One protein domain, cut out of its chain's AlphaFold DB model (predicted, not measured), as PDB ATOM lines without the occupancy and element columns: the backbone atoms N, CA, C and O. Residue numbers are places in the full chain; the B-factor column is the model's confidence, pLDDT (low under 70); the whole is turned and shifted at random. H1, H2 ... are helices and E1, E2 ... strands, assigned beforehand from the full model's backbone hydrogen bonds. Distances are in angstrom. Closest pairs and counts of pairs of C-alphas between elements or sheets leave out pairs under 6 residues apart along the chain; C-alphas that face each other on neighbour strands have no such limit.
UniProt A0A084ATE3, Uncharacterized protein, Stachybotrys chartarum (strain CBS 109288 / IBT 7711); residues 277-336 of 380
ATOM      1  N   ASN A 277     193.435 192.487 117.469       71.00
ATOM      2  CA  ASN A 277     193.003 191.927 118.753       71.00
ATOM      3  C   ASN A 277     194.226 191.713 119.662       71.00
ATOM      4  O   ASN A 277     194.876 190.666 119.630       71.00
ATOM      5  N   TRP A 278     194.546 192.720 120.471       73.19
ATOM      6  CA  TRP A 278     195.743 192.728 121.317       73.19
ATOM      7  C   TRP A 278     195.745 191.662 122.416       73.19
ATOM      8  O   TRP A 278     196.811 191.154 122.757       73.19
ATOM      9  N   ASN A 279     194.575 191.255 122.917       74.81
ATOM     10  CA  ASN A 279     194.471 190.178 123.905       74.81
ATOM     11  C   ASN A 279     194.791 188.809 123.285       74.81
ATOM     12  O   ASN A 279     195.519 188.012 123.881       74.81
ATOM     13  N   ALA A 280     194.330 188.552 122.056       70.62
ATOM     14  CA  ALA A 280     194.713 187.355 121.307       70.62
ATOM     15  C   ALA A 280     196.219 187.347 120.989       70.62
ATOM     16  O   ALA A 280     196.894 186.344 121.217       70.62
ATOM     17  N   ILE A 281     196.766 188.486 120.553       67.00
ATOM     18  CA  ILE A 281     198.203 188.645 120.279       67.00
ATOM     19  C   ILE A 281     199.040 188.415 121.547       67.00
ATOM     20  O   ILE A 281     200.064 187.736 121.495       67.00
ATOM     21  N   TRP A 282     198.598 188.921 122.700       79.12
ATOM     22  CA  TRP A 282     199.275 188.697 123.977       79.12
ATOM     23  C   TRP A 282     199.302 187.218 124.376       79.12
ATOM     24  O   TRP A 282     200.332 186.708 124.827       79.12
ATOM     25  N   ASN A 283     198.194 186.502 124.172       75.50
ATOM     26  CA  ASN A 283     198.138 185.063 124.409       75.50
ATOM     27  C   ASN A 283     199.076 184.293 123.467       75.50
ATOM     28  O   ASN A 283     199.783 183.400 123.930       75.50
ATOM     29  N   GLU A 284     199.171 184.679 122.193       72.25
ATOM     30  CA  GLU A 284     200.153 184.108 121.262       72.25
ATOM     31  C   GLU A 284     201.597 184.376 121.700       72.25
ATOM     32  O   GLU A 284     202.425 183.464 121.686       72.25
ATOM     33  N   CYS A 285     201.909 185.585 122.181       75.50
ATOM     34  CA  CYS A 285     203.212 185.886 122.778       75.50
ATOM     35  C   CYS A 285     203.508 184.963 123.969       75.50
ATOM     36  O   CYS A 285     204.599 184.395 124.050       75.50
ATOM     37  N   LYS A 286     202.544 184.757 124.879       83.12
ATOM     38  CA  LYS A 286     202.695 183.826 126.013       83.12
ATOM     39  C   LYS A 286     202.933 182.392 125.546       83.12
ATOM     40  O   LYS A 286     203.825 181.728 126.071       83.12
ATOM     41  N   GLN A 287     202.178 181.923 124.555       75.19
ATOM     42  CA  GLN A 287     202.355 180.584 124.003       75.19
ATOM     43  C   GLN A 287     203.710 180.427 123.308       75.19
ATOM     44  O   GLN A 287     204.384 179.423 123.513       75.19
ATOM     45  N   ALA A 288     204.154 181.418 122.533       73.25
ATOM     46  CA  ALA A 288     205.466 181.408 121.893       73.25
ATOM     47  C   ALA A 288     206.599 181.342 122.931       73.25
ATOM     48  O   ALA A 288     207.517 180.534 122.791       73.25
ATOM     49  N   LYS A 289     206.488 182.100 124.029       81.06
ATOM     50  CA  LYS A 289     207.413 182.002 125.167       81.06
ATOM     51  C   LYS A 289     207.381 180.629 125.835       81.06
ATOM     52  O   LYS A 289     208.435 180.087 126.157       81.06
ATOM     53  N   ALA A 290     206.196 180.058 126.044       84.00
ATOM     54  CA  ALA A 290     206.056 178.717 126.609       84.00
ATOM     55  C   ALA A 290     206.712 177.662 125.703       84.00
ATOM     56  O   ALA A 290     207.497 176.853 126.189       84.00
ATOM     57  N   ARG A 291     206.491 177.735 124.382       82.12
ATOM     58  CA  ARG A 291     207.154 176.876 123.388       82.12
ATOM     59  C   ARG A 291     208.678 177.003 123.459       82.12
ATOM     60  O   ARG A 291     209.356 175.980 123.495       82.12
ATOM     61  N   ALA A 292     209.217 178.221 123.553       76.44
ATOM     62  CA  ALA A 292     210.659 178.443 123.702       76.44
ATOM     63  C   ALA A 292     211.221 177.827 125.000       76.44
ATOM     64  O   ALA A 292     212.284 177.209 124.979       76.44
ATOM     65  N   LYS A 293     210.487 177.918 126.120       88.19
ATOM     66  CA  LYS A 293     210.859 177.254 127.385       88.19
ATOM     67  C   LYS A 293     210.843 175.729 127.266       88.19
ATOM     68  O   LYS A 293     211.769 175.082 127.744       88.19
ATOM     69  N   THR A 294     209.846 175.155 126.591       88.12
ATOM     70  CA  THR A 294     209.806 173.710 126.317       88.12
ATOM     71  C   THR A 294     210.986 173.277 125.446       88.12
ATOM     72  O   THR A 294     211.618 172.270 125.744       88.12
ATOM     73  N   LYS A 295     211.334 174.054 124.409       80.50
ATOM     74  CA  LYS A 295     212.494 173.792 123.538       80.50
ATOM     75  C   LYS A 295     213.821 173.845 124.297       80.50
ATOM     76  O   LYS A 295     214.699 173.034 124.025       80.50
ATOM     77  N   PHE A 296     213.952 174.730 125.283       89.00
ATOM     78  CA  PHE A 296     215.078 174.706 126.220       89.00
ATOM     79  C   PHE A 296     215.081 173.439 127.089       89.00
ATOM     80  O   PHE A 296     216.097 172.757 127.168       89.00
ATOM     81  N   ALA A 297     213.941 173.077 127.686       87.62
ATOM     82  CA  ALA A 297     213.842 171.919 128.580       87.62
ATOM     83  C   ALA A 297     214.222 170.587 127.905       87.62
ATOM     84  O   ALA A 297     214.761 169.701 128.560       87.62
ATOM     85  N   VAL A 298     213.979 170.450 126.596       85.94
ATOM     86  CA  VAL A 298     214.364 169.259 125.811       85.94
ATOM     87  C   VAL A 298     215.752 169.367 125.156       85.94
ATOM     88  O   VAL A 298     216.126 168.507 124.361       85.94
ATOM     89  N   GLY A 299     216.521 170.417 125.466       82.06
ATOM     90  CA  GLY A 299     217.884 170.625 124.962       82.06
ATOM     91  C   GLY A 299     217.974 171.088 123.505       82.06
ATOM     92  O   GLY A 299     219.044 171.007 122.903       82.06
ATOM     93  N   THR A 300     216.870 171.552 122.911       80.81
ATOM     94  CA  THR A 300     216.871 172.132 121.559       80.81
ATOM     95  C   THR A 300     217.457 173.541 121.558       80.81
ATOM     96  O   THR A 300     218.219 173.867 120.655       80.81
ATOM     97  N   TYR A 301     217.122 174.368 122.553       82.56
ATOM     98  CA  TYR A 301     217.688 175.714 122.717       82.56
ATOM     99  C   TYR A 301     218.708 175.738 123.848       82.56
ATOM    100  O   TYR A 301     218.502 175.111 124.888       82.56
ATOM    101  N   THR A 302     219.772 176.518 123.672       86.31
ATOM    102  CA  THR A 302     220.640 176.916 124.786       86.31
ATOM    103  C   THR A 302     219.923 177.906 125.709       86.31
ATOM    104  O   THR A 302     218.902 178.499 125.351       86.31
ATOM    105  N   GLU A 303     220.460 178.112 126.911       88.62
ATOM    106  CA  GLU A 303     219.948 179.111 127.855       88.62
ATOM    107  C   GLU A 303     219.945 180.526 127.255       88.62
ATOM    108  O   GLU A 303     218.911 181.194 127.253       88.62
ATOM    109  N   ASN A 304     221.058 180.935 126.642       86.25
ATOM    110  CA  ASN A 304     221.177 182.242 125.992       86.25
ATOM    111  C   ASN A 304     220.156 182.417 124.855       86.25
ATOM    112  O   ASN A 304     219.552 183.479 124.722       86.25
ATOM    113  N   GLU A 305     219.934 181.378 124.043       80.44
ATOM    114  CA  GLU A 305     218.937 181.405 122.965       80.44
ATOM    115  C   GLU A 305     217.514 181.519 123.509       80.44
ATOM    116  O   GLU A 305     216.729 182.321 123.004       80.44
ATOM    117  N   ARG A 306     217.181 180.768 124.565       90.62
ATOM    118  CA  ARG A 306     215.895 180.887 125.262       90.62
ATOM    119  C   ARG A 306     215.686 182.318 125.746       90.62
ATOM    120  O   ARG A 306     214.663 182.915 125.422       90.62
ATOM    121  N   ASP A 307     216.630 182.864 126.504       87.62
ATOM    122  CA  ASP A 307     216.473 184.174 127.140       87.62
ATOM    123  C   ASP A 307     216.397 185.302 126.120       87.62
ATOM    124  O   ASP A 307     215.539 186.183 126.234       87.62
ATOM    125  N   PHE A 308     217.204 185.224 125.060       84.50
ATOM    126  CA  PHE A 308     217.092 186.140 123.935       84.50
ATOM    127  C   PHE A 308     215.719 186.030 123.256       84.50
ATOM    128  O   PHE A 308     215.069 187.053 123.043       84.50
ATOM    129  N   PHE A 309     215.208 184.820 122.995       82.12
ATOM    130  CA  PHE A 309     213.874 184.625 122.413       82.12
ATOM    131  C   PHE A 309     212.782 185.282 123.267       82.12
ATOM    132  O   PHE A 309     211.953 186.043 122.760       82.12
ATOM    133  N   LEU A 310     212.789 185.020 124.578       84.31
ATOM    134  CA  LEU A 310     211.819 185.590 125.513       84.31
ATOM    135  C   LEU A 310     211.877 187.124 125.502       84.31
ATOM    136  O   LEU A 310     210.829 187.770 125.388       84.31
ATOM    137  N   ARG A 311     213.091 187.689 125.548       84.94
ATOM    138  CA  ARG A 311     213.341 189.137 125.516       84.94
ATOM    139  C   ARG A 311     212.859 189.778 124.214       84.94
ATOM    140  O   ARG A 311     212.253 190.845 124.256       84.94
ATOM    141  N   ILE A 312     213.071 189.130 123.069       79.88
ATOM    142  CA  ILE A 312     212.633 189.632 121.758       79.88
ATOM    143  C   ILE A 312     211.107 189.679 121.642       79.88
ATOM    144  O   ILE A 312     210.575 190.669 121.137       79.88
ATOM    145  N   ILE A 313     210.393 188.669 122.152       76.50
ATOM    146  CA  ILE A 313     208.922 188.708 122.203       76.50
ATOM    147  C   ILE A 313     208.450 189.891 123.060       76.50
ATOM    148  O   ILE A 313     207.529 190.603 122.662       76.50
ATOM    149  N   ASP A 314     209.078 190.117 124.220       80.38
ATOM    150  CA  ASP A 314     208.728 191.237 125.102       80.38
ATOM    151  C   ASP A 314     208.942 192.594 124.443       80.38
ATOM    152  O   ASP A 314     208.065 193.452 124.493       80.38
ATOM    153  N   VAL A 315     210.096 192.779 123.808       76.25
ATOM    154  CA  VAL A 315     210.451 194.018 123.109       76.25
ATOM    155  C   VAL A 315     209.498 194.283 121.953       76.25
ATOM    156  O   VAL A 315     209.023 195.407 121.794       76.25
ATOM    157  N   TRP A 316     209.175 193.247 121.174       77.69
ATOM    158  CA  TRP A 316     208.193 193.363 120.107       77.69
ATOM    159  C   TRP A 316     206.832 193.802 120.653       77.69
ATOM    160  O   TRP A 316     206.267 194.765 120.145       77.69
ATOM    161  N   PHE A 317     206.329 193.147 121.704       73.00
ATOM    162  CA  PHE A 317     204.991 193.415 122.239       73.00
ATOM    163  C   PHE A 317     204.891 194.794 122.908       73.00
ATOM    164  O   PHE A 317     203.961 195.554 122.629       73.00
ATOM    165  N   LYS A 318     205.890 195.162 123.724       76.38
ATOM    166  CA  LYS A 318     205.984 196.486 124.369       76.38
ATOM    167  C   LYS A 318     206.075 197.632 123.368       76.38
ATOM    168  O   LYS A 318     205.716 198.755 123.696       76.38
ATOM    169  N   GLY A 319     206.517 197.344 122.146       64.81
ATOM    170  CA  GLY A 319     206.499 198.303 121.053       64.81
ATOM    171  C   GLY A 319     205.107 198.695 120.551       64.81
ATOM    172  O   GLY A 319     204.996 199.600 119.730       64.81
ATOM    173  N   PHE A 320     204.048 198.029 121.003       66.44
ATOM    174  CA  PHE A 320     202.676 198.363 120.625       66.44
ATOM    175  C   PHE A 320     201.799 198.656 121.840       66.44
ATOM    176  O   PHE A 320     200.968 199.562 121.787       66.44
ATOM    177  N   VAL A 321     201.994 197.913 122.933       70.50
ATOM    178  CA  VAL A 321     201.150 197.963 124.131       70.50
ATOM    179  C   VAL A 321     202.006 198.297 125.353       70.50
ATOM    180  O   VAL A 321     202.911 197.544 125.711       70.50
ATOM    181  N   GLN A 322     201.711 199.420 126.012       76.31
ATOM    182  CA  GLN A 322     202.402 199.872 127.227       76.31
ATOM    183  C   GLN A 322     201.800 199.283 128.509       76.31
ATOM    184  O   GLN A 322     202.470 199.230 129.539       76.31
ATOM    185  N   GLY A 323     200.550 198.829 128.452       79.12
ATOM    186  CA  GLY A 323     199.830 198.262 129.584       79.12
ATOM    187  C   GLY A 323     198.375 197.974 129.236       79.12
ATOM    188  O   GLY A 323     197.995 198.019 128.068       79.12
ATOM    189  N   TRP A 324     197.566 197.702 130.253       82.56
ATOM    190  CA  TRP A 324     196.121 197.523 130.127       82.56
ATOM    191  C   TRP A 324     195.416 198.439 131.117       82.56
ATOM    192  O   TRP A 324     195.876 198.608 132.248       82.56
ATOM    193  N   TYR A 325     194.303 199.014 130.685       78.38
ATOM    194  CA  TYR A 325     193.351 199.645 131.577       78.38
ATOM    195  C   TYR A 325     192.623 198.579 132.420       78.38
ATOM    196  O   TYR A 325     192.608 197.399 132.056       78.38
ATOM    197  N   PRO A 326     192.010 198.969 133.554       77.00
ATOM    198  CA  PRO A 326     191.266 198.043 134.413       77.00
ATOM    199  C   PRO A 326     190.093 197.328 133.724       77.00
ATOM    200  O   PRO A 326     189.698 196.252 134.159       77.00
ATOM    201  N   ASP A 327     189.548 197.912 132.657       78.62
ATOM    202  CA  ASP A 327     188.478 197.343 131.828       78.62
ATOM    203  C   ASP A 327     188.980 196.305 130.801       78.62
ATOM    204  O   ASP A 327     188.181 195.690 130.097       78.62
ATOM    205  N   GLY A 328     190.295 196.071 130.736       72.19
ATOM    206  CA  GLY A 328     190.921 195.119 129.822       72.19
ATOM    207  C   GLY A 328     191.295 195.695 128.453       72.19
ATOM    208  O   GLY A 328     191.822 194.948 127.621       72.19
ATOM    209  N   GLU A 329     191.083 196.995 128.214       74.88
ATOM    210  CA  GLU A 329     191.528 197.669 126.992       74.88
ATOM    211  C   GLU A 329     193.047 197.940 127.023       74.88
ATOM    212  O   GLU A 329     193.592 198.366 128.047       74.88
ATOM    213  N   PRO A 330     193.780 197.711 125.921       75.25
ATOM    214  CA  PRO A 330     195.217 197.949 125.869       75.25
ATOM    215  C   PRO A 330     195.542 199.449 125.797       75.25
ATOM    216  O   PRO A 330     194.977 200.205 125.006       75.25
ATOM    217  N   ILE A 331     196.547 199.869 126.561       76.62
ATOM    218  CA  ILE A 331     197.150 201.200 126.473       76.62
ATOM    219  C   ILE A 331     198.162 201.171 125.324       76.62
ATOM    220  O   ILE A 331     199.223 200.556 125.443       76.62
ATOM    221  N   LEU A 332     197.832 201.806 124.198       71.62
ATOM    222  CA  LEU A 332     198.658 201.776 122.987       71.62
ATOM    223  C   LEU A 332     199.722 202.879 122.967       71.62
ATOM    224  O   LEU A 332     199.482 204.013 123.383       71.62
ATOM    225  N   GLU A 333     200.896 202.555 122.426       57.94
ATOM    226  CA  GLU A 333     201.968 203.523 122.188       57.94
ATOM    227  C   GLU A 333     201.760 204.267 120.857       57.94
ATOM    228  O   GLU A 333     202.011 203.719 119.787       57.94
ATOM    229  N   GLY A 334     201.351 205.539 120.933       50.72
ATOM    230  CA  GLY A 334     201.238 206.439 119.780       50.72
ATOM    231  C   GLY A 334     199.967 206.242 118.941       50.72
ATOM    232  O   GLY A 334     199.489 205.131 118.717       50.72
ATOM    233  N   LYS A 335     199.397 207.350 118.452       40.75
ATOM    234  CA  LYS A 335     198.377 207.314 117.394       40.75
ATOM    235  C   LYS A 335     199.113 206.986 116.088       40.75
ATOM    236  O   LYS A 335     200.020 207.722 115.735       40.75
ATOM    237  N   GLU A 336     198.733 205.904 115.408       44.81
ATOM    238  CA  GLU A 336     199.309 205.422 114.131       44.81
ATOM    239  C   GLU A 336     200.656 204.677 114.218       44.81
ATOM    240  O   GLU A 336     201.699 205.154 113.784       44.81
TER     241      GLU A 336
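AT A GLANCE: This is residues 277 to 336 of the 380 residues of an uncharacterized protein of Stachybotrys chartarum (strain CBS 109288 / IBT 7711) (UniProt A0A084ATE3). A long helical hairpin, H1 and H2 side by side, has a small strand hairpin, E1 and E2, at the end where H1 begins and H2 ends. The 60 printed residues, with two named helices and then two named strands, are mostly helix; the sheet, E1 - E2, is antiparallel. The whole is loose, radius of gyration of the C-alphas 13.7 A, a rod spanning 41 by 18 by 17 A.

IN THESE COORDINATES: Find E1 at residues 321 to 324 and E2 at 330 to 332. H1 runs 28.5 A from C-alpha 278 at (195.743, 192.728, 121.317) to 297; H2, residues 303 to 318, runs 22.6 A to C-alpha 318 at (205.984, 196.486, 124.369).

HOW THE PARTS SIT: Between E1 and E2, look at N 322 and O 331, 2.8 A apart, within hydrogen-bond range. H1 and H2 touch, closest at the C-alphas of Lys 289 and Leu 310, 5.7 A, with a shallow tilt of 4 degrees, opposite ways. H2 and E2 are apart. In H1 and H2 every O i to N i+4 pair is within hydrogen-bond range.

THE WHOLE: The farthest C-alphas, Gly 299 and Lys 335, are 42.2 A apart. The printed part has no cut, and its three links are tight. Look for pLDDT under 70 at residues 281, 319 to 320 and 333 to 336.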